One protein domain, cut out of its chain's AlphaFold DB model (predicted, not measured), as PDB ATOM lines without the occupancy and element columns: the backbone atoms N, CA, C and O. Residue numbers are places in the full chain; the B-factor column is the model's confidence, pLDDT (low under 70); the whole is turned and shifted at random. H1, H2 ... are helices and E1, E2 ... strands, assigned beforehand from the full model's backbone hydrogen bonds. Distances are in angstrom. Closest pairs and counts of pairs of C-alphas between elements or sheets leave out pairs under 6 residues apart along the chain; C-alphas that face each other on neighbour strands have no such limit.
ATOM      1  N   MET A  33      18.465  18.047 -20.077       91.25
ATOM      2  CA  MET A  33      19.521  17.850 -21.052       91.25
ATOM      3  C   MET A  33      19.985  19.203 -21.557       91.25
ATOM      4  O   MET A  33      19.166  20.029 -21.971       91.25
ATOM      5  N   ALA A  34      21.299  19.386 -21.551       92.62
ATOM      6  CA  ALA A  34      21.944  20.545 -22.126       92.62
ATOM      7  C   ALA A  34      22.883  20.145 -23.263       92.62
ATOM      8  O   ALA A  34      23.488  19.067 -23.249       92.62
ATOM      9  N   THR A  35      23.025  21.039 -24.230       93.69
ATOM     10  CA  THR A  35      23.909  20.874 -25.376       93.69
ATOM     11  C   THR A  35      24.721  22.146 -25.570       93.69
ATOM     12  O   THR A  35      24.167  23.238 -25.647       93.69
ATOM     13  N   ILE A  36      26.038  21.990 -25.663       94.44
ATOM     14  CA  ILE A  36      26.973  23.019 -26.101       94.44
ATOM     15  C   ILE A  36      27.303  22.741 -27.559       94.44
ATOM     16  O   ILE A  36      27.894  21.712 -27.899       94.44
ATOM     17  N   TYR A  37      26.923  23.672 -28.417       93.50
ATOM     18  CA  TYR A  37      27.264  23.649 -29.827       93.50
ATOM     19  C   TYR A  37      28.570  24.401 -30.042       93.50
ATOM     20  O   TYR A  37      28.662  25.602 -29.778       93.50
ATOM     21  N   VAL A  38      29.576  23.680 -30.531       92.69
ATOM     22  CA  VAL A  38      30.926  24.197 -30.755       92.69
ATOM     23  C   VAL A  38      31.131  24.443 -32.250       92.69
ATOM     24  O   VAL A  38      31.101  23.489 -33.035       92.69
ATOM     25  N   PRO A  39      31.311  25.693 -32.697       90.44
ATOM     26  CA  PRO A  39      31.536  25.972 -34.105       90.44
ATOM     27  C   PRO A  39      32.895  25.448 -34.575       90.44
ATOM     28  O   PRO A  39      33.855  25.336 -33.815       90.44
ATOM     29  N   SER A  40      32.987  25.144 -35.871       86.81
ATOM     30  CA  SER A  40      34.268  24.754 -36.488       86.81
ATOM     31  C   SER A  40      35.293  25.893 -36.515       86.81
ATOM     32  O   SER A  40      36.490  25.621 -36.546       86.81
ATOM     33  N   ASP A  41      34.822  27.140 -36.539       86.56
ATOM     34  CA  ASP A  41      35.638  28.348 -36.445       86.56
ATOM     35  C   ASP A  41      35.632  28.840 -34.986       86.56
ATOM     36  O   ASP A  41      34.570  29.246 -34.513       86.56
ATOM     37  N   PRO A  42      36.773  28.819 -34.271       82.75
ATOM     38  CA  PRO A  42      36.857  29.257 -32.876       82.75
ATOM     39  C   PRO A  42      36.539  30.740 -32.654       82.75
ATOM     40  O   PRO A  42      36.303  31.131 -31.516       82.75
ATOM     41  N   SER A  43      36.567  31.568 -33.705       84.56
ATOM     42  CA  SER A  43      36.177  32.982 -33.604       84.56
ATOM     43  C   SER A  43      34.664  33.167 -33.462       84.56
ATOM     44  O   SER A  43      34.205  34.218 -33.017       84.56
ATOM     45  N   ARG A  44      33.881  32.139 -33.812       83.38
ATOM     46  CA  ARG A  44      32.440  32.102 -33.575       83.38
ATOM     47  C   ARG A  44      32.220  31.616 -32.140       83.38
ATOM     48  O   ARG A  44      32.775  30.597 -31.738       83.38
ATOM     49  N   GLY A  45      31.433  32.355 -31.361       87.69
ATOM     50  CA  GLY A  45      31.079  31.972 -29.992       87.69
ATOM     51  C   GLY A  45      30.368  30.615 -29.939       87.69
ATOM     52  O   GLY A  45      29.727  30.188 -30.905       87.69
ATOM     53  N   CYS A  46      30.494  29.914 -28.813       91.88
ATOM     54  CA  CYS A  46      29.759  28.671 -28.587       91.88
ATOM     55  C   CYS A  46      28.316  28.977 -28.173       91.88
ATOM     56  O   CYS A  46      28.037  30.023 -27.596       91.88
ATOM     57  N   VAL A  47      27.398  28.047 -28.427       91.31
ATOM     58  CA  VAL A  47      25.979  28.221 -28.073       91.31
ATOM     59  C   VAL A  47      25.571  27.176 -27.050       91.31
ATOM     60  O   VAL A  47      25.777  25.981 -27.260       91.31
ATOM     61  N   TRP A  48      24.957  27.625 -25.964       91.19
ATOM     62  CA  TRP A  48      24.292  26.784 -24.982       91.19
ATOM     63  C   TRP A  48      22.826  26.576 -25.359       91.19
ATOM     64  O   TRP A  48      22.131  27.524 -25.728       91.19
ATOM     65  N   GLN A  49      22.324  25.352 -25.207       90.38
ATOM     66  CA  GLN A  49      20.904  25.030 -25.291       90.38
ATOM     67  C   GLN A  49      20.494  24.118 -24.139       90.38
ATOM     68  O   GLN A  49      21.177  23.139 -23.856       90.38
ATOM     69  N   CYS A  50      19.337  24.383 -23.532       89.31
ATOM     70  CA  CYS A  50      18.728  23.492 -22.544       89.31
ATOM     71  C   CYS A  50      17.307  23.093 -22.966       89.31
ATOM     72  O   CYS A  50      16.513  23.921 -23.421       89.31
ATOM     73  N   ASN A  51      16.943  21.820 -22.798       87.00
ATOM     74  CA  ASN A  51      15.583  21.351 -23.094       87.00
ATOM     75  C   ASN A  51      14.528  21.889 -22.102       87.00
ATOM     76  O   ASN A  51      13.327  21.822 -22.375       87.00
ATOM     77  N   LYS A  52      14.969  22.467 -20.980       84.50
ATOM     78  CA  LYS A  52      14.147  23.242 -20.053       84.50
ATOM     79  C   LYS A  52      14.418  24.736 -20.250       84.50
ATOM     80  O   LYS A  52      15.566  25.119 -20.464       84.50
ATOM     81  N   PRO A  53      13.382  25.589 -20.202       73.94
ATOM     82  CA  PRO A  53      13.576  27.027 -20.261       73.94
ATOM     83  C   PRO A  53      14.317  27.478 -19.005       73.94
ATOM     84  O   PRO A  53      13.752  27.488 -17.918       73.94
ATOM     85  N   VAL A  54      15.582  27.835 -19.180       71.94
ATOM     86  CA  VAL A  54      16.419  28.441 -18.149       71.94
ATOM     87  C   VAL A  54      16.412  29.932 -18.436       71.94
ATOM     88  O   VAL A  54      16.904  30.359 -19.481       71.94
ATOM     89  N   ARG A  55      15.773  30.718 -17.566       64.44
ATOM     90  CA  ARG A  55      15.756  32.185 -17.696       64.44
ATOM     91  C   ARG A  55      16.780  32.826 -16.771       64.44
ATOM     92  O   ARG A  55      17.225  33.936 -17.047       64.44
ATOM     93  N   ARG A  56      17.103  32.150 -15.665       65.62
ATOM     94  CA  ARG A  56      18.068  32.568 -14.647       65.62
ATOM     95  C   ARG A  56      18.855  31.362 -14.139       65.62
ATOM     96  O   ARG A  56      18.471  30.216 -14.317       65.62
ATOM     97  N   LEU A  57      19.964  31.639 -13.477       62.00
ATOM     98  CA  LEU A  57      20.953  30.650 -13.039       62.00
ATOM     99  C   LEU A  57      20.487  29.809 -11.855       62.00
ATOM    100  O   LEU A  57      20.824  28.633 -11.759       62.00
ATOM    101  N   THR A  58      19.678  30.408 -10.981       63.59
ATOM    102  CA  THR A  58      18.957  29.699  -9.917       63.59
ATOM    103  C   THR A  58      18.133  28.554 -10.492       63.59
ATOM    104  O   THR A  58      18.077  27.484  -9.895       63.59
ATOM    105  N   ASP A  59      17.607  28.735 -11.706       70.44
ATOM    106  CA  ASP A  59      16.815  27.719 -12.381       70.44
ATOM    107  C   ASP A  59      17.669  26.494 -12.736       70.44
ATOM    108  O   ASP A  59      17.121  25.412 -12.813       70.44
ATOM    109  N   LEU A  60      18.993  26.608 -12.938       74.62
ATOM    110  CA  LEU A  60      19.852  25.442 -13.215       74.62
ATOM    111  C   LEU A  60      20.159  24.624 -11.963       74.62
ATOM    112  O   LEU A  60      20.242  23.401 -12.050       74.62
ATOM    113  N   ALA A  61      20.332  25.286 -10.817       71.31
ATOM    114  CA  ALA A  61      20.638  24.619  -9.552       71.31
ATOM    115  C   ALA A  61      19.469  23.758  -9.042       71.31
ATOM    116  O   ALA A  61      19.685  22.776  -8.338       71.31
ATOM    117  N   GLU A  62      18.238  24.112  -9.416       72.81
ATOM    118  CA  GLU A  62      17.016  23.384  -9.056       72.81
ATOM    119  C   GLU A  62      16.692  22.222 -10.014       72.81
ATOM    120  O   GLU A  62      15.774  21.437  -9.759       72.81
ATOM    121  N   LEU A  63      17.422  22.092 -11.125       77.56
ATOM    122  CA  LEU A  63      17.173  21.063 -12.131       77.56
ATOM    123  C   LEU A  63      17.991  19.801 -11.851       77.56
ATOM    124  O   LEU A  63      19.189  19.854 -11.584       77.56
ATOM    125  N   ASP A  64      17.361  18.634 -12.018       82.31
ATOM    126  CA  ASP A  64      18.085  17.361 -12.097       82.31
ATOM    127  C   ASP A  64      18.776  17.253 -13.464       82.31
ATOM    128  O   ASP A  64      18.246  16.680 -14.420       82.31
ATOM    129  N   LEU A  65      19.942  17.889 -13.569       85.56
ATOM    130  CA  LEU A  65      20.778  17.930 -14.762       85.56
ATOM    131  C   LEU A  65      21.382  16.548 -15.040       85.56
ATOM    132  O   LEU A  65      22.322  16.084 -14.391       85.56
ATOM    133  N   VAL A  66      20.832  15.863 -16.042       91.50
ATOM    134  CA  VAL A  66      21.191  14.470 -16.322       91.50
ATOM    135  C   VAL A  66      22.317  14.385 -17.341       91.50
ATOM    136  O   VAL A  66      23.314  13.709 -17.089       91.50
ATOM    137  N   VAL A  67      22.181  15.054 -18.489       94.56
ATOM    138  CA  VAL A  67      23.109  14.885 -19.617       94.56
ATOM    139  C   VAL A  67      23.587  16.229 -20.139       94.56
ATOM    140  O   VAL A  67      22.775  17.080 -20.500       94.56
ATOM    141  N   LEU A  68      24.904  16.367 -20.255       96.12
ATOM    142  CA  LEU A  68      25.546  17.401 -21.050       96.12
ATOM    143  C   LEU A  68      26.109  16.792 -22.335       96.12
ATOM    144  O   LEU A  68      26.864  15.816 -22.300       96.12
ATOM    145  N   GLN A  69      25.774  17.400 -23.468       96.12
ATOM    146  CA  GLN A  69      26.368  17.099 -24.763       96.12
ATOM    147  C   GLN A  69      27.240  18.253 -25.247       96.12
ATOM    148  O   GLN A  69      26.871  19.411 -25.097       96.12
ATOM    149  N   ILE A  70      28.366  17.938 -25.874       95.75
ATOM    150  CA  ILE A  70      29.233  18.896 -26.561       95.75
ATOM    151  C   ILE A  70      29.448  18.366 -27.976       95.75
ATOM    152  O   ILE A  70      30.048  17.303 -28.160       95.75
ATOM    153  N   VAL A  71      28.911  19.075 -28.964       93.25
ATOM    154  CA  VAL A  71      28.838  18.611 -30.358       93.25
ATOM    155  C   VAL A  71      29.209  19.735 -31.321       93.25
ATOM    156  O   VAL A  71      29.043  20.909 -30.979       93.25
ATOM    157  N   PRO A  72      29.707  19.425 -32.530       91.56
ATOM    158  CA  PRO A  72      29.995  20.449 -33.513       91.56
ATOM    159  C   PRO A  72      28.714  21.139 -33.982       91.56
ATOM    160  O   PRO A  72      27.651  20.527 -34.092       91.56
ATOM    161  N   THR A  73      28.850  22.401 -34.367       85.88
ATOM    162  CA  THR A  73      27.887  23.090 -35.222       85.88
ATOM    163  C   THR A  73      28.570  23.661 -36.455       85.88
ATOM    164  O   THR A  73      29.729  24.086 -36.434       85.88
ATOM    165  N   THR A  74      27.832  23.656 -37.559       68.00
ATOM    166  CA  THR A  74      28.207  24.319 -38.809       68.00
ATOM    167  C   THR A  74      27.344  25.545 -39.089       68.00
ATOM    168  O   THR A  74      27.716  26.354 -39.936       68.00
ATOM    169  N   SER A  75      26.206  25.694 -38.406       60.84
ATOM    170  CA  SER A  75      25.144  26.611 -38.819       60.84
ATOM    171  C   SER A  75      24.957  27.764 -37.838       60.84
ATOM    172  O   SER A  75      24.789  27.544 -36.638       60.84
ATOM    173  N   ASP A  76      24.918  28.988 -38.374       63.47
ATOM    174  CA  ASP A  76      24.395  30.170 -37.667       63.47
ATOM    175  C   ASP A  76      22.913  29.991 -37.279       63.47
ATOM    176  O   ASP A  76      22.400  30.684 -36.404       63.47
ATOM    177  N   GLU A  77      22.220  29.022 -37.890       61.03
ATOM    178  CA  GLU A  77      20.806  28.746 -37.642       61.03
ATOM    179  C   GLU A  77      20.532  28.200 -36.241       61.03
ATOM    180  O   GLU A  77      19.398  28.276 -35.790       61.03
ATOM    181  N   ILE A  78      21.519  27.695 -35.490       68.69
ATOM    182  CA  ILE A  78      21.239  27.246 -34.113       68.69
ATOM    183  C   ILE A  78      20.736  28.408 -33.253       68.69
ATOM    184  O   ILE A  78      19.778  28.242 -32.504       68.69
ATOM    185  N   MET A  79      21.292  29.607 -33.441       60.72
ATOM    186  CA  MET A  79      20.795  30.818 -32.780       60.72
ATOM    187  C   MET A  79      19.418  31.253 -33.307       60.72
ATOM    188  O   MET A  79      18.685  31.965 -32.620       60.72
ATOM    189  N   SER A  80      19.030  30.817 -34.512       61.09
ATOM    190  CA  SER A  80      17.695  31.059 -35.068       61.09
ATOM    191  C   SER A  80      16.656  30.020 -34.613       61.09
ATOM    192  O   SER A  80      15.452  30.294 -34.684       61.09
ATOM    193  N   ILE A  81      17.082  28.885 -34.038       64.75
ATOM    194  CA  ILE A  81      16.235  27.939 -33.295       64.75
ATOM    195  C   ILE A  81      15.919  28.573 -31.926       64.75
ATOM    196  O   ILE A  81      16.443  28.185 -30.892       64.75
ATOM    197  N   LYS A  82      15.039  29.585 -31.931       57.06
ATOM    198  CA  LYS A  82      14.668  30.513 -30.833       57.06
ATOM    199  C   LYS A  82      14.203  29.908 -29.490       57.06
ATOM    200  O   LYS A  82      13.637  30.627 -28.668       57.06
ATOM    201  N   ARG A  83      14.334  28.603 -29.238       69.94
ATOM    202  CA  ARG A  83      13.862  27.976 -27.993       69.94
ATOM    203  C   ARG A  83      15.043  27.555 -27.123       69.94
ATOM    204  O   ARG A  83      15.714  26.569 -27.414       69.94
ATOM    205  N   ASN A  84      15.210  28.294 -26.022       79.12
ATOM    206  CA  ASN A  84      16.130  28.032 -24.909       79.12
ATOM    207  C   ASN A  84      17.615  27.973 -25.297       79.12
ATOM    208  O   ASN A  84      18.374  27.208 -24.701       79.12
ATOM    209  N   THR A  85      18.011  28.755 -26.299       85.31
ATOM    210  CA  THR A  85      19.404  28.941 -26.712       85.31
ATOM    211  C   THR A  85      19.943  30.273 -26.201       85.31
ATOM    212  O   THR A  85      19.202  31.258 -26.182       85.31
ATOM    213  N   MET A  86      21.223  30.323 -25.847       87.00
ATOM    214  CA  MET A  86      21.958  31.556 -25.534       87.00
ATOM    215  C   MET A  86      23.451  31.376 -25.854       87.00
ATOM    216  O   MET A  86      23.910  30.231 -25.918       87.00
ATOM    217  N   PRO A  87      24.220  32.455 -26.064       89.00
ATOM    218  CA  PRO A  87      25.675  32.367 -26.138       89.00
ATOM    219  C   PRO A  87      26.253  31.741 -24.863       89.00
ATOM    220  O   PRO A  87      25.751  31.974 -23.764       89.00
ATOM    221  N   LEU A  88      27.288  30.914 -25.002       89.69
ATOM    222  CA  LEU A  88      27.893  30.211 -23.867       89.69
ATOM    223  C   LEU A  88      28.543  31.191 -22.881       89.69
ATOM    224  O   LEU A  88      28.500  30.967 -21.679       89.69
ATOM    225  N   GLU A  89      29.110  32.281 -23.388       87.38
ATOM    226  CA  GLU A  89      29.709  33.368 -22.609       87.38
ATOM    227  C   GLU A  89      28.695  34.152 -21.760       87.38
ATOM    228  O   GLU A  89      29.079  34.767 -20.770       87.38
ATOM    229  N   GLU A  90      27.407  34.107 -22.112       85.75
ATOM    230  CA  GLU A  90      26.330  34.700 -21.310       85.75
ATOM    231  C   GLU A  90      25.869  33.767 -20.175       85.75
ATOM    232  O   GLU A  90      25.071  34.169 -19.323       85.75
ATOM    233  N   LEU A  91      26.375  32.526 -20.130       84.31
ATOM    234  CA  LEU A  91      26.105  31.574 -19.057       84.31
ATOM    235  C   LEU A  91      26.960  31.903 -17.821       84.31
ATOM    236  O   LEU A  91      27.929  31.218 -17.497       84.31
ATOM    237  N   ASP A  92      26.592  32.971 -17.121       76.31
ATOM    238  CA  ASP A  92      27.270  33.424 -15.903       76.31
ATOM    239  C   ASP A  92      26.872  32.571 -14.696       76.31
ATOM    240  O   ASP A  92      25.841  32.811 -14.106       76.31
ATOM    241  N   THR A  93      27.623  31.559 -14.280       74.12
ATOM    242  CA  THR A  93      27.211  30.730 -13.130       74.12
ATOM    243  C   THR A  93      27.877  31.180 -11.832       74.12
ATOM    244  O   THR A  93      29.099  31.288 -11.769       74.12
ATOM    245  N   THR A  94      27.118  31.289 -10.738       74.88
ATOM    246  CA  THR A  94      27.665  31.574  -9.393       74.88
ATOM    247  C   THR A  94      28.483  30.421  -8.791       74.88
ATOM    248  O   THR A  94      29.103  30.578  -7.740       74.88
ATOM    249  N   GLY A  95      28.502  29.255  -9.440       81.75
ATOM    250  CA  GLY A  95      29.236  28.070  -9.018       81.75
ATOM    251  C   GLY A  95      29.272  27.012 -10.115       81.75
ATOM    252  O   GLY A  95      28.753  27.220 -11.207       81.75
ATOM    253  N   LYS A  96      29.881  25.859  -9.826       88.56
ATOM    254  CA  LYS A  96      30.005  24.798 -10.827       88.56
ATOM    255  C   LYS A  96      28.679  24.076 -11.058       88.56
ATOM    256  O   LYS A  96      28.122  23.491 -10.133       88.56
ATOM    257  N   VAL A  97      28.217  24.061 -12.302       89.44
ATOM    258  CA  VAL A  97      27.051  23.288 -12.743       89.44
ATOM    259  C   VAL A  97      27.447  21.820 -12.856       89.44
ATOM    260  O   VAL A  97      28.465  21.505 -13.470       89.44
ATOM    261  N   GLN A  98      26.658  20.909 -12.286       91.38
ATOM    262  CA  GLN A  98      26.966  19.478 -12.283       91.38
ATOM    263  C   GLN A  98      25.961  18.701 -13.127       91.38
ATOM    264  O   GLN A  98      24.759  18.909 -13.017       91.38
ATOM    265  N   PHE A  99      26.457  17.766 -13.936       94.19
ATOM    266  CA  PHE A  99      25.636  16.818 -14.686       94.19
ATOM    267  C   PHE A  99      26.014  15.386 -14.315       94.19
ATOM    268  O   PHE A  99      27.160  15.105 -13.955       94.19
ATOM    269  N   LYS A 100      25.069  14.454 -14.460       94.69
ATOM    270  CA  LYS A 100      25.341  13.022 -14.241       94.69
ATOM    271  C   LYS A 100      26.179  12.409 -15.366       94.69
ATOM    272  O   LYS A 100      27.004  11.537 -15.087       94.69
ATOM    273  N   ALA A 101      25.986  12.834 -16.614       97.00
ATOM    274  CA  ALA A 101      26.646  12.264 -17.785       97.00
ATOM    275  C   ALA A 101      27.174  13.328 -18.756       97.00
ATOM    276  O   ALA A 101      26.518  14.340 -19.004       97.00
ATOM    277  N   LEU A 102      28.333  13.042 -19.350       98.00
ATOM    278  CA  LEU A 102      28.985  13.841 -20.382       98.00
ATOM    279  C   LEU A 102      29.096  13.048 -21.687       98.00
ATOM    280  O   LEU A 102      29.566  11.906 -21.698       98.00
ATOM    281  N   ILE A 103      28.737  13.689 -22.797       97.50
ATOM    282  CA  ILE A 103      28.950  13.178 -24.151       97.50
ATOM    283  C   ILE A 103      29.654  14.254 -24.976       97.50
ATOM    284  O   ILE A 103      29.109  15.331 -25.184       97.50
ATOM    285  N   VAL A 104      30.841  13.949 -25.489       96.62
ATOM    286  CA  VAL A 104      31.604  14.817 -26.392       96.62
ATOM    287  C   VAL A 104      31.804  14.087 -27.713       96.62
ATOM    288  O   VAL A 104      32.297  12.955 -27.735       96.62
ATOM    289  N   ALA A 105      31.422  14.712 -28.821       94.88
ATOM    290  CA  ALA A 105      31.540  14.100 -30.138       94.88
ATOM    291  C   ALA A 105      32.005  15.110 -31.183       94.88
ATOM    292  O   ALA A 105      31.505  16.227 -31.199       94.88
ATOM    293  N   ASP A 106      32.924  14.703 -32.062       91.88
ATOM    294  CA  ASP A 106      33.205  15.365 -33.348       91.88
ATOM    295  C   ASP A 106      33.659  16.842 -33.267       91.88
ATOM    296  O   ASP A 106      33.510  17.602 -34.226       91.88
ATOM    297  N   ILE A 107      34.238  17.267 -32.140       91.50
ATOM    298  CA  ILE A 107      34.732  18.640 -31.953       91.50
ATOM    299  C   ILE A 107      36.205  18.808 -32.357       91.50
ATOM    300  O   ILE A 107      37.043  17.920 -32.157       91.50
ATOM    301  N   LYS A 108      36.522  19.987 -32.909       89.31
ATOM    302  CA  LYS A 108      37.877  20.390 -33.341       89.31
ATOM    303  C   LYS A 108      38.552  21.375 -32.387       89.31
ATOM    304  O   LYS A 108      39.776  21.410 -32.309       89.31
ATOM    305  N   SER A 109      37.756  22.148 -31.665       90.62
ATOM    306  CA  SER A 109      38.157  23.052 -30.591       90.62
ATOM    307  C   SER A 109      37.378  22.676 -29.334       90.62
ATOM    308  O   SER A 109      36.321  22.050 -29.418       90.62
ATOM    309  N   PHE A 110      37.910  23.016 -28.164       91.88
ATOM    310  CA  PHE A 110      37.215  22.812 -26.898       91.88
ATOM    311  C   PHE A 110      37.007  24.169 -26.230       91.88
ATOM    312  O   PHE A 110      37.997  24.889 -26.066       91.88
ATOM    313  N   PRO A 111      35.757  24.536 -25.899       91.88
ATOM    314  CA  PRO A 111      35.474  25.791 -25.219       91.88
ATOM    315  C   PRO A 111      36.030  25.780 -23.796       91.88
ATOM    316  O   PRO A 111      36.247  24.726 -23.198       91.88
ATOM    317  N   GLU A 112      36.231  26.965 -23.233       90.06
ATOM    318  CA  GLU A 112      36.481  27.088 -21.804       90.06
ATOM    319  C   GLU A 112      35.194  26.765 -21.031       90.06
ATOM    320  O   GLU A 112      34.142  27.344 -21.287       90.06
ATOM    321  N   LEU A 113      35.277  25.816 -20.096       91.81
ATOM    322  CA  LEU A 113      34.140  25.325 -19.308       91.81
ATOM    323  C   LEU A 113      34.425  25.442 -17.807       91.81
ATOM    324  O   LEU A 113      34.225  24.498 -17.045       91.81
ATOM    325  N   SER A 114      34.937  26.593 -17.371       87.94
ATOM    326  CA  SER A 114      35.273  26.853 -15.962       87.94
ATOM    327  C   SER A 114      34.053  26.754 -15.030       87.94
ATOM    328  O   SER A 114      34.185  26.315 -13.884       87.94
ATOM    329  N   PHE A 115      32.864  27.062 -15.554       88.81
ATOM    330  CA  PHE A 115      31.572  26.920 -14.881       88.81
ATOM    331  C   PHE A 115      31.106  25.470 -14.691       88.81
ATOM    332  O   PHE A 115      30.116  25.224 -14.007       88.81
ATOM    333  N   LEU A 116      31.754  24.488 -15.320       92.19
ATOM    334  CA  LEU A 116      31.279  23.109 -15.340       92.19
ATOM    335  C   LEU A 116      32.027  22.254 -14.308       92.19
ATOM    336  O   LEU A 116      33.258  22.243 -14.225       92.19
ATOM    337  N   GLY A 117      31.269  21.506 -13.511       93.44
ATOM    338  CA  GLY A 117      31.792  20.460 -12.641       93.44
ATOM    339  C   GLY A 117      32.263  19.252 -13.445       93.44
ATOM    340  O   GLY A 117      31.677  18.895 -14.462       93.44
ATOM    341  N   THR A 118      33.333  18.600 -12.990       95.75
ATOM    342  CA  THR A 118      33.902  17.414 -13.653       95.75
ATOM    343  C   THR A 118      33.459  16.097 -13.012       95.75
ATOM    344  O   THR A 118      33.996  15.041 -13.337       95.75
ATOM    345  N   ASP A 119      32.503  16.135 -12.082       95.62
ATOM    346  CA  ASP A 119      32.121  14.989 -11.254       95.62
ATOM    347  C   ASP A 119      31.027  14.113 -11.899       95.62
ATOM    348  O   ASP A 119      29.917  13.963 -11.391       95.62
ATOM    349  N   PHE A 120      31.314  13.584 -13.090       96.12
ATOM    350  CA  PHE A 120      30.359  12.800 -13.880       96.12
ATOM    351  C   PHE A 120      30.359  11.321 -13.494       96.12
ATOM    352  O   PHE A 120      31.409  10.727 -13.280       96.12
ATOM    353  N   THR A 121      29.194  10.677 -13.565       96.50
ATOM    354  CA  THR A 121      29.077   9.209 -13.454       96.50
ATOM    355  C   THR A 121      29.405   8.479 -14.752       96.50
ATOM    356  O   THR A 121      29.821   7.318 -14.742       96.50
ATOM    357  N   THR A 122      29.198   9.149 -15.886       97.50
ATOM    358  CA  THR A 122      29.394   8.588 -17.224       97.50
ATOM    359  C   THR A 122      30.060   9.611 -18.127       97.50
ATOM    360  O   THR A 122      29.581  10.736 -18.245       97.50
ATOM    361  N   VAL A 123      31.128   9.205 -18.809       98.25
ATOM    362  CA  VAL A 123      31.854  10.030 -19.779       98.25
ATOM    363  C   VAL A 123      31.988   9.260 -21.084       98.25
ATOM    364  O   VAL A 123      32.548   8.165 -21.125       98.25
ATOM    365  N   THR A 124      31.482   9.843 -22.167       97.81
ATOM    366  CA  THR A 124      31.680   9.349 -23.532       97.81
ATOM    367  C   THR A 124      32.351  10.423 -24.368       97.81
ATOM    368  O   THR A 124      31.807  11.508 -24.521       97.81
ATOM    369  N   ILE A 125      33.505  10.111 -24.947       96.69
ATOM    370  CA  ILE A 125      34.235  11.008 -25.841       96.69
ATOM    371  C   ILE A 125      34.527  10.271 -27.136       96.69
ATOM    372  O   ILE A 125      35.061   9.156 -27.123       96.69
ATOM    373  N   SER A 126      34.167  10.883 -28.261       95.06
ATOM    374  CA  SER A 126      34.354  10.264 -29.563       95.06
ATOM    375  C   SER A 126      34.763  11.228 -30.671       95.06
ATOM    376  O   SER A 126      34.248  12.334 -30.765       95.06
ATOM    377  N   ASN A 127      35.656  10.767 -31.548       90.69
ATOM    378  CA  ASN A 127      36.083  11.471 -32.759       90.69
ATOM    379  C   ASN A 127      36.550  12.918 -32.515       90.69
ATOM    380  O   ASN A 127      36.229  13.829 -33.271       90.69
ATOM    381  N   THR A 128      37.293  13.131 -31.432       86.62
ATOM    382  CA  THR A 128      37.825  14.443 -31.058       86.62
ATOM    383  C   THR A 128      39.316  14.507 -31.360       86.62
ATOM    384  O   THR A 128      40.077  13.646 -30.911       86.62
ATOM    385  N   SER A 129      39.749  15.558 -32.054       82.75
ATOM    386  CA  SER A 129      41.166  15.828 -32.333       82.75
ATOM    387  C   SER A 129      41.731  16.969 -31.480       82.75
ATOM    388  O   SER A 129      42.729  17.578 -31.856       82.75
ATOM    389  N   VAL A 130      41.068  17.300 -30.370       85.38
ATOM    390  CA  VAL A 130      41.466  18.418 -29.514       85.38
ATOM    391  C   VAL A 130      42.703  18.050 -28.697       85.38
ATOM    392  O   VAL A 130      42.719  17.031 -28.012       85.38
ATOM    393  N   SER A 131      43.716  18.910 -28.750       83.94
ATOM    394  CA  SER A 131      44.963  18.790 -27.983       83.94
ATOM    395  C   SER A 131      45.256  20.031 -27.133       83.94
ATOM    396  O   SER A 131      46.409  20.299 -26.807       83.94
ATOM    397  N   SER A 132      44.238  20.849 -26.843       89.00
ATOM    398  CA  SER A 132      44.406  22.044 -26.015       89.00
ATOM    399  C   SER A 132      44.622  21.669 -24.548       89.00
ATOM    400  O   SER A 132      44.063  20.690 -24.050       89.00
ATOM    401  N   GLU A 133      45.403  22.482 -23.837       89.75
ATOM    402  CA  GLU A 133      45.667  22.290 -22.408       89.75
ATOM    403  C   GLU A 133      44.366  22.271 -21.591       89.75
ATOM    404  O   GLU A 133      44.150  21.364 -20.791       89.75
ATOM    405  N   GLY A 134      43.440  23.197 -21.865       90.88
ATOM    406  CA  GLY A 134      42.140  23.246 -21.186       90.88
ATOM    407  C   GLY A 134      41.314  21.965 -21.358       90.88
ATOM    408  O   GLY A 134      40.692  21.499 -20.405       90.88
ATOM    409  N   TYR A 135      41.366  21.333 -22.535       92.06
ATOM    410  CA  TYR A 135      40.718  20.037 -22.756       92.06
ATOM    411  C   TYR A 135      41.375  18.921 -21.937       92.06
ATOM    412  O   TYR A 135      40.679  18.114 -21.317       92.06
ATOM    413  N   HIS A 136      42.710  18.880 -21.891       91.19
ATOM    414  CA  HIS A 136      43.437  17.892 -21.093       91.19
ATOM    415  C   HIS A 136      43.186  18.059 -19.592       91.19
ATOM    416  O   HIS A 136      42.965  17.060 -18.907       91.19
ATOM    417  N   GLN A 137      43.145  19.294 -19.089       92.69
ATOM    418  CA  GLN A 137      42.803  19.584 -17.695       92.69
ATOM    419  C   GLN A 137      41.368  19.173 -17.370       92.69
ATOM    420  O   GLN A 137      41.134  18.501 -16.365       92.69
ATOM    421  N   PHE A 138      40.416  19.505 -18.244       94.81
ATOM    422  CA  PHE A 138      39.019  19.117 -18.076       94.81
ATOM    423  C   PHE A 138      38.842  17.592 -18.065       94.81
ATOM    424  O   PHE A 138      38.227  17.039 -17.149       94.81
ATOM    425  N   LEU A 139      39.428  16.890 -19.041       94.88
ATOM    426  CA  LEU A 139      39.374  15.429 -19.108       94.88
ATOM    427  C   LEU A 139      40.090  14.781 -17.915       94.88
ATOM    428  O   LEU A 139      39.583  13.814 -17.353       94.88
ATOM    429  N   GLY A 140      41.230  15.328 -17.490       94.94
ATOM    430  CA  GLY A 140      41.922  14.898 -16.276       94.94
ATOM    431  C   GLY A 140      41.046  15.055 -15.031       94.94
ATOM    432  O   GLY A 140      40.946  14.128 -14.231       94.94
ATOM    433  N   GLY A 141      40.335  16.179 -14.911       95.44
ATOM    434  CA  GLY A 141      39.338  16.403 -13.864       95.44
ATOM    435  C   GLY A 141      38.217  15.362 -13.885       95.44
ATOM    436  O   GLY A 141      37.846  14.848 -12.831       95.44
ATOM    437  N   CYS A 142      37.732  14.989 -15.074       96.50
ATOM    438  CA  CYS A 142      36.717  13.942 -15.225       96.50
ATOM    439  C   CYS A 142      37.242  12.566 -14.792       96.50
ATOM    440  O   CYS A 142      36.559  11.839 -14.081       96.50
ATOM    441  N   LEU A 143      38.468  12.212 -15.183       95.94
ATOM    442  CA  LEU A 143      39.096  10.933 -14.823       95.94
ATOM    443  C   LEU A 143      39.484  10.844 -13.342       95.94
ATOM    444  O   LEU A 143      39.675   9.747 -12.826       95.94
ATOM    445  N   ASN A 144      39.603  11.979 -12.655       94.69
ATOM    446  CA  ASN A 144      39.866  12.038 -11.220       94.69
ATOM    447  C   ASN A 144      38.586  12.035 -10.366       94.69
ATOM    448  O   ASN A 144      38.685  11.943  -9.142       94.69
ATOM    449  N   SER A 145      37.401  12.120 -10.979       94.31
ATOM    450  CA  SER A 145      36.127  12.013 -10.264       94.31
ATOM    451  C   SER A 145      35.967  10.624  -9.648       94.31
ATOM    452  O   SER A 145      36.068   9.608 -10.332       94.31
ATOM    453  N   LYS A 146      35.635  10.587  -8.353       93.06
ATOM    454  CA  LYS A 146      35.305   9.341  -7.643       93.06
ATOM    455  C   LYS A 146      33.961   8.759  -8.078       93.06
ATOM    456  O   LYS A 146      33.739   7.568  -7.902       93.06
ATOM    457  N   ASN A 147      33.088   9.584  -8.651       95.06
ATOM    458  CA  ASN A 147      31.760   9.177  -9.091       95.06
ATOM    459  C   ASN A 147      31.760   8.567 -10.498       95.06
ATOM    460  O   ASN A 147      30.752   7.980 -10.889       95.06
ATOM    461  N   LEU A 148      32.866   8.657 -11.246       97.00
ATOM    462  CA  LEU A 148      32.972   8.100 -12.591       97.00
ATOM    463  C   LEU A 148      32.919   6.570 -12.575       97.00
ATOM    464  O   LEU A 148      33.861   5.910 -12.148       97.00
ATOM    465  N   LEU A 149      31.848   6.014 -13.140       95.38
ATOM    466  CA  LEU A 149      31.637   4.572 -13.257       95.38
ATOM    467  C   LEU A 149      31.781   4.076 -14.695       95.38
ATOM    468  O   LEU A 149      32.217   2.949 -14.908       95.38
ATOM    469  N   ASN A 150      31.406   4.880 -15.693       95.94
ATOM    470  CA  ASN A 150      31.382   4.453 -17.092       95.94
ATOM    471  C   ASN A 150      32.242   5.370 -17.958       95.94
ATOM    472  O   ASN A 150      31.933   6.555 -18.106       95.94
ATOM    473  N   LEU A 151      33.279   4.814 -18.579       96.94
ATOM    474  CA  LEU A 151      34.179   5.549 -19.461       96.94
ATOM    475  C   LEU A 151      34.180   4.942 -20.863       96.94
ATOM    476  O   LEU A 151      34.520   3.774 -21.053       96.94
ATOM    477  N   ARG A 152      33.853   5.756 -21.869       96.00
ATOM    478  CA  ARG A 152      33.950   5.387 -23.283       96.00
ATOM    479  C   ARG A 152      34.784   6.399 -24.052       96.00
ATOM    480  O   ARG A 152      34.421   7.564 -24.149       96.00
ATOM    481  N   LEU A 153      35.855   5.923 -24.670       95.00
ATOM    482  CA  LEU A 153      36.791   6.705 -25.467       95.00
ATOM    483  C   LEU A 153      36.883   6.081 -26.866       95.00
ATOM    484  O   LEU A 153      37.220   4.906 -27.000       95.00
ATOM    485  N   ALA A 154      36.561   6.831 -27.920       93.06
ATOM    486  CA  ALA A 154      36.605   6.326 -29.292       93.06
ATOM    487  C   ALA A 154      37.256   7.306 -30.280       93.06
ATOM    488  O   ALA A 154      36.807   8.437 -30.397       93.06
ATOM    489  N   ARG A 155      38.248   6.873 -31.066       91.94
ATOM    490  CA  ARG A 155      38.875   7.686 -32.129       91.94
ATOM    491  C   ARG A 155      39.394   9.039 -31.620       91.94
ATOM    492  O   ARG A 155      39.022  10.085 -32.139       91.94
ATOM    493  N   LEU A 156      40.220   9.022 -30.580       90.94
ATOM    494  CA  LEU A 156      40.866  10.222 -30.035       90.94
ATOM    495  C   LEU A 156      42.358   9.987 -29.811       90.94
ATOM    496  O   LEU A 156      42.800   8.843 -29.681       90.94
ATOM    497  N   THR A 157      43.108  11.080 -29.713       89.31
ATOM    498  CA  THR A 157      44.501  11.071 -29.258       89.31
ATOM    499  C   THR A 157      44.549  11.476 -27.787       89.31
ATOM    500  O   THR A 157      43.984  12.500 -27.410       89.31
ATOM    501  N   VAL A 158      45.206  10.678 -26.947       88.62
ATOM    502  CA  VAL A 158      45.389  10.947 -25.514       88.62
ATOM    503  C   VAL A 158      46.839  11.315 -25.212       88.62
ATOM    504  O   VAL A 158      47.772  10.793 -25.824       88.62
ATOM    505  N   SER A 159      47.031  12.213 -24.246       89.31
ATOM    506  CA  SER A 159      48.357  12.529 -23.714       89.31
ATOM    507  C   SER A 159      48.838  11.433 -22.744       89.31
ATOM    508  O   SER A 159      48.019  10.655 -22.240       89.31
ATOM    509  N   PRO A 160      50.150  11.369 -22.431       89.00
ATOM    510  CA  PRO A 160      50.682  10.432 -21.437       89.00
ATOM    511  C   PRO A 160      49.980  10.524 -20.075       89.00
ATOM    512  O   PRO A 160      49.665   9.496 -19.483       89.00
ATOM    513  N   THR A 161      49.643  11.735 -19.630       90.06
ATOM    514  CA  THR A 161      48.935  11.976 -18.364       90.06
ATOM    515  C   THR A 161      47.524  11.390 -18.370       90.06
ATOM    516  O   THR A 161      47.113  10.735 -17.416       90.06
ATOM    517  N   ILE A 162      46.779  11.569 -19.467       92.50
ATOM    518  CA  ILE A 162      45.437  10.988 -19.612       92.50
ATOM    519  C   ILE A 162      45.514   9.459 -19.644       92.50
ATOM    520  O   ILE A 162      44.697   8.783 -19.025       92.50
ATOM    521  N   ARG A 163      46.528   8.905 -20.313       90.06
ATOM    522  CA  ARG A 163      46.784   7.463 -20.328       90.06
ATOM    523  C   ARG A 163      47.034   6.912 -18.925       90.06
ATOM    524  O   ARG A 163      46.420   5.920 -18.546       90.06
ATOM    525  N   GLU A 164      47.912   7.553 -18.161       90.38
ATOM    526  CA  GLU A 164      48.213   7.161 -16.780       90.38
ATOM    527  C   GLU A 164      46.971   7.233 -15.891       90.38
ATOM    528  O   GLU A 164      46.717   6.298 -15.132       90.38
ATOM    529  N   ALA A 165      46.144   8.270 -16.047       92.94
ATOM    530  CA  ALA A 165      44.874   8.379 -15.337       92.94
ATOM    531  C   ALA A 165      43.914   7.222 -15.679       92.94
ATOM    532  O   ALA A 165      43.321   6.639 -14.774       92.94
ATOM    533  N   ILE A 166      43.807   6.829 -16.954       92.50
ATOM    534  CA  ILE A 166      42.992   5.674 -17.370       92.50
ATOM    535  C   ILE A 166      43.533   4.372 -16.757       92.50
ATOM    536  O   ILE A 166      42.759   3.592 -16.204       92.50
ATOM    537  N   CYS A 167      44.851   4.138 -16.824       89.62
ATOM    538  CA  CYS A 167      45.485   2.962 -16.217       89.62
ATOM    539  C   CYS A 167      45.245   2.897 -14.711       89.62
ATOM    540  O   CYS A 167      44.935   1.829 -14.190       89.62
ATOM    541  N   ARG A 168      45.375   4.037 -14.023       92.44
ATOM    542  CA  ARG A 168      45.153   4.159 -12.582       92.44
ATOM    543  C   ARG A 168      43.723   3.777 -12.212       92.44
ATOM    544  O   ARG A 168      43.551   2.888 -11.390       92.44
ATOM    545  N   ARG A 169      42.721   4.371 -12.869       91.94
ATOM    546  CA  ARG A 169      41.296   4.056 -12.639       91.94
ATOM    547  C   ARG A 169      40.988   2.585 -12.873       91.94
ATOM    548  O   ARG A 169      40.313   1.939 -12.081       91.94
ATOM    549  N   PHE A 170      41.536   2.030 -13.950       88.31
ATOM    550  CA  PHE A 170      41.376   0.612 -14.222       88.31
ATOM    551  C   PHE A 170      42.000  -0.241 -13.106       88.31
ATOM    552  O   PHE A 170      41.320  -1.097 -12.554       88.31
ATOM    553  N   ALA A 171      43.240   0.043 -12.694       88.44
ATOM    554  CA  ALA A 171      43.921  -0.670 -11.610       88.44
ATOM    555  C   ALA A 171      43.196  -0.563 -10.253       88.44
ATOM    556  O   ALA A 171      43.134  -1.548  -9.517       88.44
ATOM    557  N   GLU A 172      42.618   0.604  -9.952       90.12
ATOM    558  CA  GLU A 172      41.798   0.874  -8.759       90.12
ATOM    559  C   GLU A 172      40.474   0.089  -8.759       90.12
ATOM    560  O   GLU A 172      39.844  -0.037  -7.713       90.12
ATOM    561  N   SER A 173      40.088  -0.514  -9.892       85.25
ATOM    562  CA  SER A 173      38.900  -1.370 -10.025       85.25
ATOM    563  C   SER A 173      37.584  -0.655  -9.678       85.25
ATOM    564  O   SER A 173      36.616  -1.293  -9.262       85.25
ATOM    565  N   ASP A 174      37.543   0.666  -9.869       89.44
ATOM    566  CA  ASP A 174      36.419   1.532  -9.495       89.44
ATOM    567  C   ASP A 174      35.511   1.926 -10.674       89.44
ATOM    568  O   ASP A 174      34.491   2.595 -10.500       89.44
ATOM    569  N   LEU A 175      35.837   1.454 -11.880       91.19
ATOM    570  CA  LEU A 175      34.989   1.582 -13.061       91.19
ATOM    571  C   LEU A 175      34.019   0.401 -13.166       91.19
ATOM    572  O   LEU A 175      34.410  -0.765 -13.148       91.19
ATOM    573  N   ALA A 176      32.744   0.710 -13.388       89.06
ATOM    574  CA  ALA A 176      31.742  -0.264 -13.795       89.06
ATOM    575  C   ALA A 176      31.841  -0.599 -15.291       89.06
ATOM    576  O   ALA A 176      31.531  -1.717 -15.698       89.06
ATOM    577  N   SER A 177      32.264   0.332 -16.148       88.25
ATOM    578  CA  SER A 177      32.562   0.003 -17.541       88.25
ATOM    579  C   SER A 177      33.682   0.837 -18.144       88.25
ATOM    580  O   SER A 177      33.796   2.037 -17.891       88.25
ATOM    581  N   LEU A 178      34.491   0.191 -18.986       90.81
ATOM    582  CA  LEU A 178      35.558   0.834 -19.747       90.81
ATOM    583  C   LEU A 178      35.523   0.375 -21.203       90.81
ATOM    584  O   LEU A 178      35.677  -0.810 -21.483       90.81
ATOM    585  N   LYS A 179      35.380   1.311 -22.140       89.31
ATOM    586  CA  LYS A 179      35.459   1.041 -23.579       89.31
ATOM    587  C   LYS A 179      36.439   1.982 -24.265       89.31
ATOM    588  O   LYS A 179      36.299   3.198 -24.176       89.31
ATOM    589  N   MET A 180      37.388   1.426 -25.005       89.50
ATOM    590  CA  MET A 180      38.410   2.141 -25.758       89.50
ATOM    591  C   MET A 180      38.473   1.605 -27.187       89.50
ATOM    592  O   MET A 180      38.809   0.450 -27.415       89.50
ATOM    593  N   MET A 181      38.169   2.452 -28.166       86.69
ATOM    594  CA  MET A 181      38.160   2.085 -29.584       86.69
ATOM    595  C   MET A 181      39.044   3.045 -30.369       86.69
ATOM    596  O   MET A 181      38.807   4.245 -30.348       86.69
ATOM    597  N   GLU A 182      40.054   2.540 -31.076       86.38
ATOM    598  CA  GLU A 182      40.922   3.371 -31.932       86.38
ATOM    599  C   GLU A 182      41.539   4.591 -31.212       86.38
ATOM    600  O   GLU A 182      41.734   5.650 -31.808       86.38
ATOM    601  N   VAL A 183      41.842   4.453 -29.920       86.44
ATOM    602  CA  VAL A 183      42.538   5.482 -29.137       86.44
ATOM    603  C   VAL A 183      44.019   5.482 -29.513       86.44
ATOM    604  O   VAL A 183      44.617   4.415 -29.666       86.44
ATOM    605  N   LYS A 184      44.611   6.664 -29.682       86.81
ATOM    606  CA  LYS A 184      46.019   6.849 -30.053       86.81
ATOM    607  C   LYS A 184      46.788   7.617 -28.983       86.81
ATOM    608  O   LYS A 184      46.210   8.444 -28.292       86.81
ATOM    609  N   ASP A 185      48.086   7.383 -28.885       83.94
ATOM    610  CA  ASP A 185      49.046   8.215 -28.160       83.94
ATOM    611  C   ASP A 185      50.215   8.604 -29.090       83.94
ATOM    612  O   ASP A 185      50.169   8.370 -30.303       83.94
ATOM    613  N   SER A 186      51.270   9.216 -28.543       79.25
ATOM    614  CA  SER A 186      52.450   9.619 -29.324       79.25
ATOM    615  C   SER A 186      53.215   8.452 -29.963       79.25
ATOM    616  O   SER A 186      54.015   8.682 -30.868       79.25
ATOM    617  N   LYS A 187      52.979   7.208 -29.523       78.38
ATOM    618  CA  LYS A 187      53.622   5.991 -30.035       78.38
ATOM    619  C   LYS A 187      52.739   5.209 -31.012       78.38
ATOM    620  O   LYS A 187      53.212   4.240 -31.604       78.38
ATOM    621  N   GLY A 188      51.485   5.614 -31.220       82.00
ATOM    622  CA  GLY A 188      50.566   4.959 -32.149       82.00
ATOM    623  C   GLY A 188      49.233   4.623 -31.498       82.00
ATOM    624  O   GLY A 188      48.664   5.447 -30.799       82.00
ATOM    625  N   PHE A 189      48.680   3.441 -31.772       79.38
ATOM    626  CA  PHE A 189      47.453   3.009 -31.099       79.38
ATOM    627  C   PHE A 189      47.765   2.652 -29.651       79.38
ATOM    628  O   PHE A 189      48.621   1.810 -29.397       79.38
ATOM    629  N   TYR A 190      47.044   3.272 -28.724       79.44
ATOM    630  CA  TYR A 190      47.173   2.958 -27.315       79.44
ATOM    631  C   TYR A 190      46.631   1.554 -27.040       79.44
ATOM    632  O   TYR A 190      45.554   1.186 -27.519       79.44
ATOM    633  N   GLN A 191      47.389   0.783 -26.266       80.06
ATOM    634  CA  GLN A 191      47.064  -0.576 -25.859       80.06
ATOM    635  C   GLN A 191      47.349  -0.731 -24.367       80.06
ATOM    636  O   GLN A 191      48.361  -0.240 -23.865       80.06
ATOM    637  N   MET A 192      46.458  -1.418 -23.654       81.12
ATOM    638  CA  MET A 192      46.692  -1.763 -22.255       81.12
ATOM    639  C   MET A 192      47.651  -2.950 -22.134       81.12
ATOM    640  O   MET A 192      47.632  -3.877 -22.951       81.12
ATOM    641  N   CYS A 193      48.468  -2.934 -21.077       80.88
ATOM    642  CA  CYS A 193      49.364  -4.037 -20.744       80.88
ATOM    643  C   CYS A 193      48.547  -5.305 -20.407       80.88
ATOM    644  O   CYS A 193      47.684  -5.243 -19.525       80.88
ATOM    645  N   PRO A 194      48.822  -6.461 -21.044       77.25
ATOM    646  CA  PRO A 194      48.140  -7.727 -20.767       77.25
ATOM    647  C   PRO A 194      48.149  -8.157 -19.304       77.25
ATOM    648  O   PRO A 194      47.145  -8.663 -18.811       77.25
ATOM    649  N   LEU A 195      49.282  -7.970 -18.617       78.69
ATOM    650  CA  LEU A 195      49.441  -8.372 -17.218       78.69
ATOM    651  C   LEU A 195      48.565  -7.513 -16.308       78.69
ATOM    652  O   LEU A 195      47.818  -8.056 -15.505       78.69
ATOM    653  N   LEU A 196      48.566  -6.193 -16.517       83.19
ATOM    654  CA  LEU A 196      47.671  -5.283 -15.802       83.19
ATOM    655  C   LEU A 196      46.202  -5.661 -16.037       83.19
ATOM    656  O   LEU A 196      45.436  -5.774 -15.088       83.19
ATOM    657  N   MET A 197      45.824  -5.904 -17.296       82.25
ATOM    658  CA  MET A 197      44.478  -6.350 -17.663       82.25
ATOM    659  C   MET A 197      44.062  -7.607 -16.913       82.25
ATOM    660  O   MET A 197      42.980  -7.655 -16.329       82.25
ATOM    661  N   LYS A 198      44.932  -8.614 -16.920       78.75
ATOM    662  CA  LYS A 198      44.680  -9.875 -16.242       78.75
ATOM    663  C   LYS A 198      44.536  -9.687 -14.735       78.75
ATOM    664  O   LYS A 198      43.506 -10.066 -14.184       78.75
ATOM    665  N   ASP A 199      45.533  -9.084 -14.099       83.81
ATOM    666  CA  ASP A 199      45.596  -8.954 -12.645       83.81
ATOM    667  C   ASP A 199      44.424  -8.128 -12.112       83.81
ATOM    668  O   ASP A 199      43.811  -8.492 -11.112       83.81
ATOM    669  N   THR A 200      44.072  -7.034 -12.792       83.94
ATOM    670  CA  THR A 200      42.932  -6.198 -12.411       83.94
ATOM    671  C   THR A 200      41.612  -6.946 -12.550       83.94
ATOM    672  O   THR A 200      40.802  -6.905 -11.629       83.94
ATOM    673  N   ILE A 201      41.380  -7.656 -13.662       80.50
ATOM    674  CA  ILE A 201      40.131  -8.413 -13.840       80.50
ATOM    675  C   ILE A 201      40.026  -9.530 -12.799       80.50
ATOM    676  O   ILE A 201      38.950  -9.741 -12.244       80.50
ATOM    677  N   GLU A 202      41.126 -10.229 -12.509       79.38
ATOM    678  CA  GLU A 202      41.148 -11.276 -11.485       79.38
ATOM    679  C   GLU A 202      40.858 -10.715 -10.088       79.38
ATOM    680  O   GLU A 202      39.956 -11.224  -9.423       79.38
ATOM    681  N   LYS A 203      41.533  -9.629  -9.686       83.12
ATOM    682  CA  LYS A 203      41.267  -8.938  -8.411       83.12
ATOM    683  C   LYS A 203      39.829  -8.451  -8.310       83.12
ATOM    684  O   LYS A 203      39.204  -8.570  -7.262       83.12
ATOM    685  N   TRP A 204      39.300  -7.901  -9.398       80.38
ATOM    686  CA  TRP A 204      37.943  -7.384  -9.417       80.38
ATOM    687  C   TRP A 204      36.906  -8.511  -9.268       80.38
ATOM    688  O   TRP A 204      35.971  -8.380  -8.480       80.38
ATOM    689  N   VAL A 205      37.098  -9.641  -9.960       73.69
ATOM    690  CA  VAL A 205      36.247 -10.843  -9.837       73.69
ATOM    691  C   VAL A 205      36.248 -11.400  -8.410       73.69
ATOM    692  O   VAL A 205      35.234 -11.927  -7.957       73.69
ATOM    693  N   GLU A 206      37.379 -11.291  -7.717       77.12
ATOM    694  CA  GLU A 206      37.567 -11.765  -6.344       77.12
ATOM    695  C   GLU A 206      37.080 -10.765  -5.279       77.12
ATOM    696  O   GLU A 206      37.061 -11.100  -4.097       77.12
ATOM    697  N   SER A 207      36.660  -9.557  -5.675       79.38
ATOM    698  CA  SER A 207      36.160  -8.547  -4.738       79.38
ATOM    699  C   SER A 207      34.817  -8.937  -4.101       79.38
ATOM    700  O   SER A 207      34.023  -9.692  -4.666       79.38
ATOM    701  N   GLU A 208      34.545  -8.406  -2.904       77.75
ATOM    702  CA  GLU A 208      33.284  -8.651  -2.185       77.75
ATOM    703  C   GLU A 208      32.074  -8.050  -2.912       77.75
ATOM    704  O   GLU A 208      31.005  -8.652  -2.930       77.75
ATOM    705  N   ASN A 209      32.252  -6.883  -3.541       77.88
ATOM    706  CA  ASN A 209      31.203  -6.150  -4.250       77.88
ATOM    707  C   ASN A 209      31.650  -5.799  -5.680       77.88
ATOM    708  O   ASN A 209      31.980  -4.645  -5.968       77.88
ATOM    709  N   PRO A 210      31.672  -6.784  -6.593       76.69
ATOM    710  CA  PRO A 210      32.120  -6.561  -7.958       76.69
ATOM    711  C   PRO A 210      31.161  -5.620  -8.722       76.69
ATOM    712  O   PRO A 210      30.009  -5.970  -8.976       76.69
ATOM    713  N   ILE A 211      31.649  -4.443  -9.161       81.81
ATOM    714  CA  ILE A 211      30.888  -3.441  -9.959       81.81
ATOM    715  C   ILE A 211      31.116  -3.378 -11.497       81.81
ATOM    716  O   ILE A 211      30.261  -2.844 -12.201       81.81
ATOM    717  N   LEU A 212      32.228  -3.888 -12.037       81.75
ATOM    718  CA  LEU A 212      32.525  -4.078 -13.465       81.75
ATOM    719  C   LEU A 212      31.444  -4.898 -14.186       81.75
ATOM    720  O   LEU A 212      31.106  -6.026 -13.841       81.75
ATOM    721  N   LYS A 213      30.927  -4.317 -15.258       77.19
ATOM    722  CA  LYS A 213      29.882  -4.856 -16.131       77.19
ATOM    723  C   LYS A 213      30.367  -5.045 -17.559       77.19
ATOM    724  O   LYS A 213      29.805  -5.859 -18.285       77.19
ATOM    725  N   ALA A 214      31.360  -4.274 -17.997       77.38
ATOM    726  CA  ALA A 214      31.911  -4.399 -19.339       77.38
ATOM    727  C   ALA A 214      33.312  -3.797 -19.435       77.38
ATOM    728  O   ALA A 214      33.559  -2.693 -18.955       77.38
ATOM    729  N   VAL A 215      34.203  -4.493 -20.135       80.50
ATOM    730  CA  VAL A 215      35.496  -3.954 -20.564       80.50
ATOM    731  C   VAL A 215      35.649  -4.237 -22.048       80.50
ATOM    732  O   VAL A 215      35.376  -5.343 -22.501       80.50
ATOM    733  N   ASP A 216      36.036  -3.234 -22.818       81.19
ATOM    734  CA  ASP A 216      36.280  -3.350 -24.251       81.19
ATOM    735  C   ASP A 216      37.489  -2.493 -24.607       81.19
ATOM    736  O   ASP A 216      37.348  -1.304 -24.882       81.19
ATOM    737  N   VAL A 217      38.692  -3.058 -24.491       77.94
ATOM    738  CA  VAL A 217      39.954  -2.324 -24.669       77.94
ATOM    739  C   VAL A 217      40.945  -3.118 -25.525       77.94
ATOM    740  O   VAL A 217      40.984  -4.350 -25.449       77.94
ATOM    741  N   PRO A 218      41.773  -2.446 -26.344       73.19
ATOM    742  CA  PRO A 218      42.853  -3.100 -27.072       73.19
ATOM    743  C   PRO A 218      44.020  -3.426 -26.127       73.19
ATOM    744  O   PRO A 218      44.379  -2.610 -25.275       73.19
ATOM    745  N   THR A 219      44.658  -4.585 -26.307       67.06
ATOM    746  CA  THR A 219      45.850  -4.985 -25.533       67.06
ATOM    747  C   THR A 219      47.033  -5.310 -26.436       67.06
ATOM    748  O   THR A 219      46.863  -5.702 -27.594       67.06
TER     749      THR A 219
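What this domain is: This is residues 33 to 219 of the 268 residues of an uncharacterized protein of Steinernema carpocapsae (UniProt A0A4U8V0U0). One long sheet makes a wall of nine strands, with E4 at one end and E9 at the other. From E5 on the chain winds in stacked turns, each laying a parallel strand beside the last and returning over the same face of the wall, through the unnamed residues 106 to 121 and then through H2 and H3, which lie side by side; the other face is bare, H4 sits by the edge strand E9, and the short H1 lies near the other end of the wall. The printed part has 187 residues with four named helices and nine named strands, in the order E1 E2 H1 E3 E4 E5 E6 H2 E7 H3 E8 H4 E9, and the sheet, in the order E4 E2 E1 E3 E5 E6 E7 E8 E9, is mixed. The class is mixed, helices and strands, with 89 residues, under half, in named elements. The whole is compact, with a radius of gyration of the C-alphas of 17.7 A, and spans 53 by 36 by 22 A.

How they stand to each other: E1, residues 33 to 39, and E2, residues 47 to 50, form a hairpin, antiparallel at 167 degrees, with N 35 and O 49 2.8 A apart. H1, residues 58 to 61, is not on the sheet and touches no helix. E3, residues 65 to 73, is parallel to E1, with N 36 and O 69 2.8 A apart. E4, residues 85 to 87, is an edge strand, antiparallel to E2, with N 86 and O 48 2.9 A apart. E5, residues 101 to 105, is parallel to E3, with N 103 and O 68 2.9 A apart. E6, residues 122 to 126, is parallel to E5 at 1 degree, with N 124 and O 102 2.9 A apart. H2, residues 133 to 143, only grazes the sheet, with residues 139 to 143. E7, residues 150 to 154, is parallel to E6, with N 152 and O 123 2.8 A apart. H3, residues 160 to 172, touches H2 at a shallow tilt of 3 degrees, the same way; their closest C-alphas, of Gly 140 and Ile 162, are 6.2 A apart. H3 only grazes the sheet, with residues 166 to 170. E8, residues 177 to 181, is parallel to E7, with N 179 and O 151 2.8 A apart. H4, residues 194 to 205, only grazes the sheet with residues 194 to 201, and is apart from H2. H3, with residues 170 to 171 alone, and H4 only just touch, with 3 pairs of C-alphas within 8 A, the closest those of Ala 171 and Thr 200, 5.7 A. E9, residues 214 to 219, is the other edge strand, parallel to E8 at 37 degrees, with N 216 and O 178 2.8 A apart. E6, H2, E7, then E7, H3, E8, then E8, H4, E9 are strand-helix-strand units, two parallel neighbour strands with a helix between, each with a right-handed crossover. Every O i to N i+4 pair is within hydrogen-bond range in H2, H3 and H4; H1 is too short for such a pair.

Where its parts are: E1 begins at C-alpha 33, (19.521, 17.850, -21.052), and is 19.5 A long. E2 is 10.3 A, H1 5.4 A, E3 22.3 A and E4 7.2 A long. E5, E6, E7 and E8 are each 13.4 A long. H2 is 15.2 A, H3 18.2 A and H4 16.5 A long; H3 begins at C-alpha 160, (50.682, 10.432, -21.437). E9 is 15.3 A long and ends at C-alpha 219, (45.850, -4.985, -25.533).

The domain as a whole: The C-alphas farthest apart, of Ser 80 and Glu 206, are 55.3 A apart. The printed part has no cut. The links E3 to E4, E4 to E5, E5 to E6 and E8 to H4 are long. The mean pLDDT of the printed part is 85.9; residues 55 to 58, 74 to 83 and 219 are under 70.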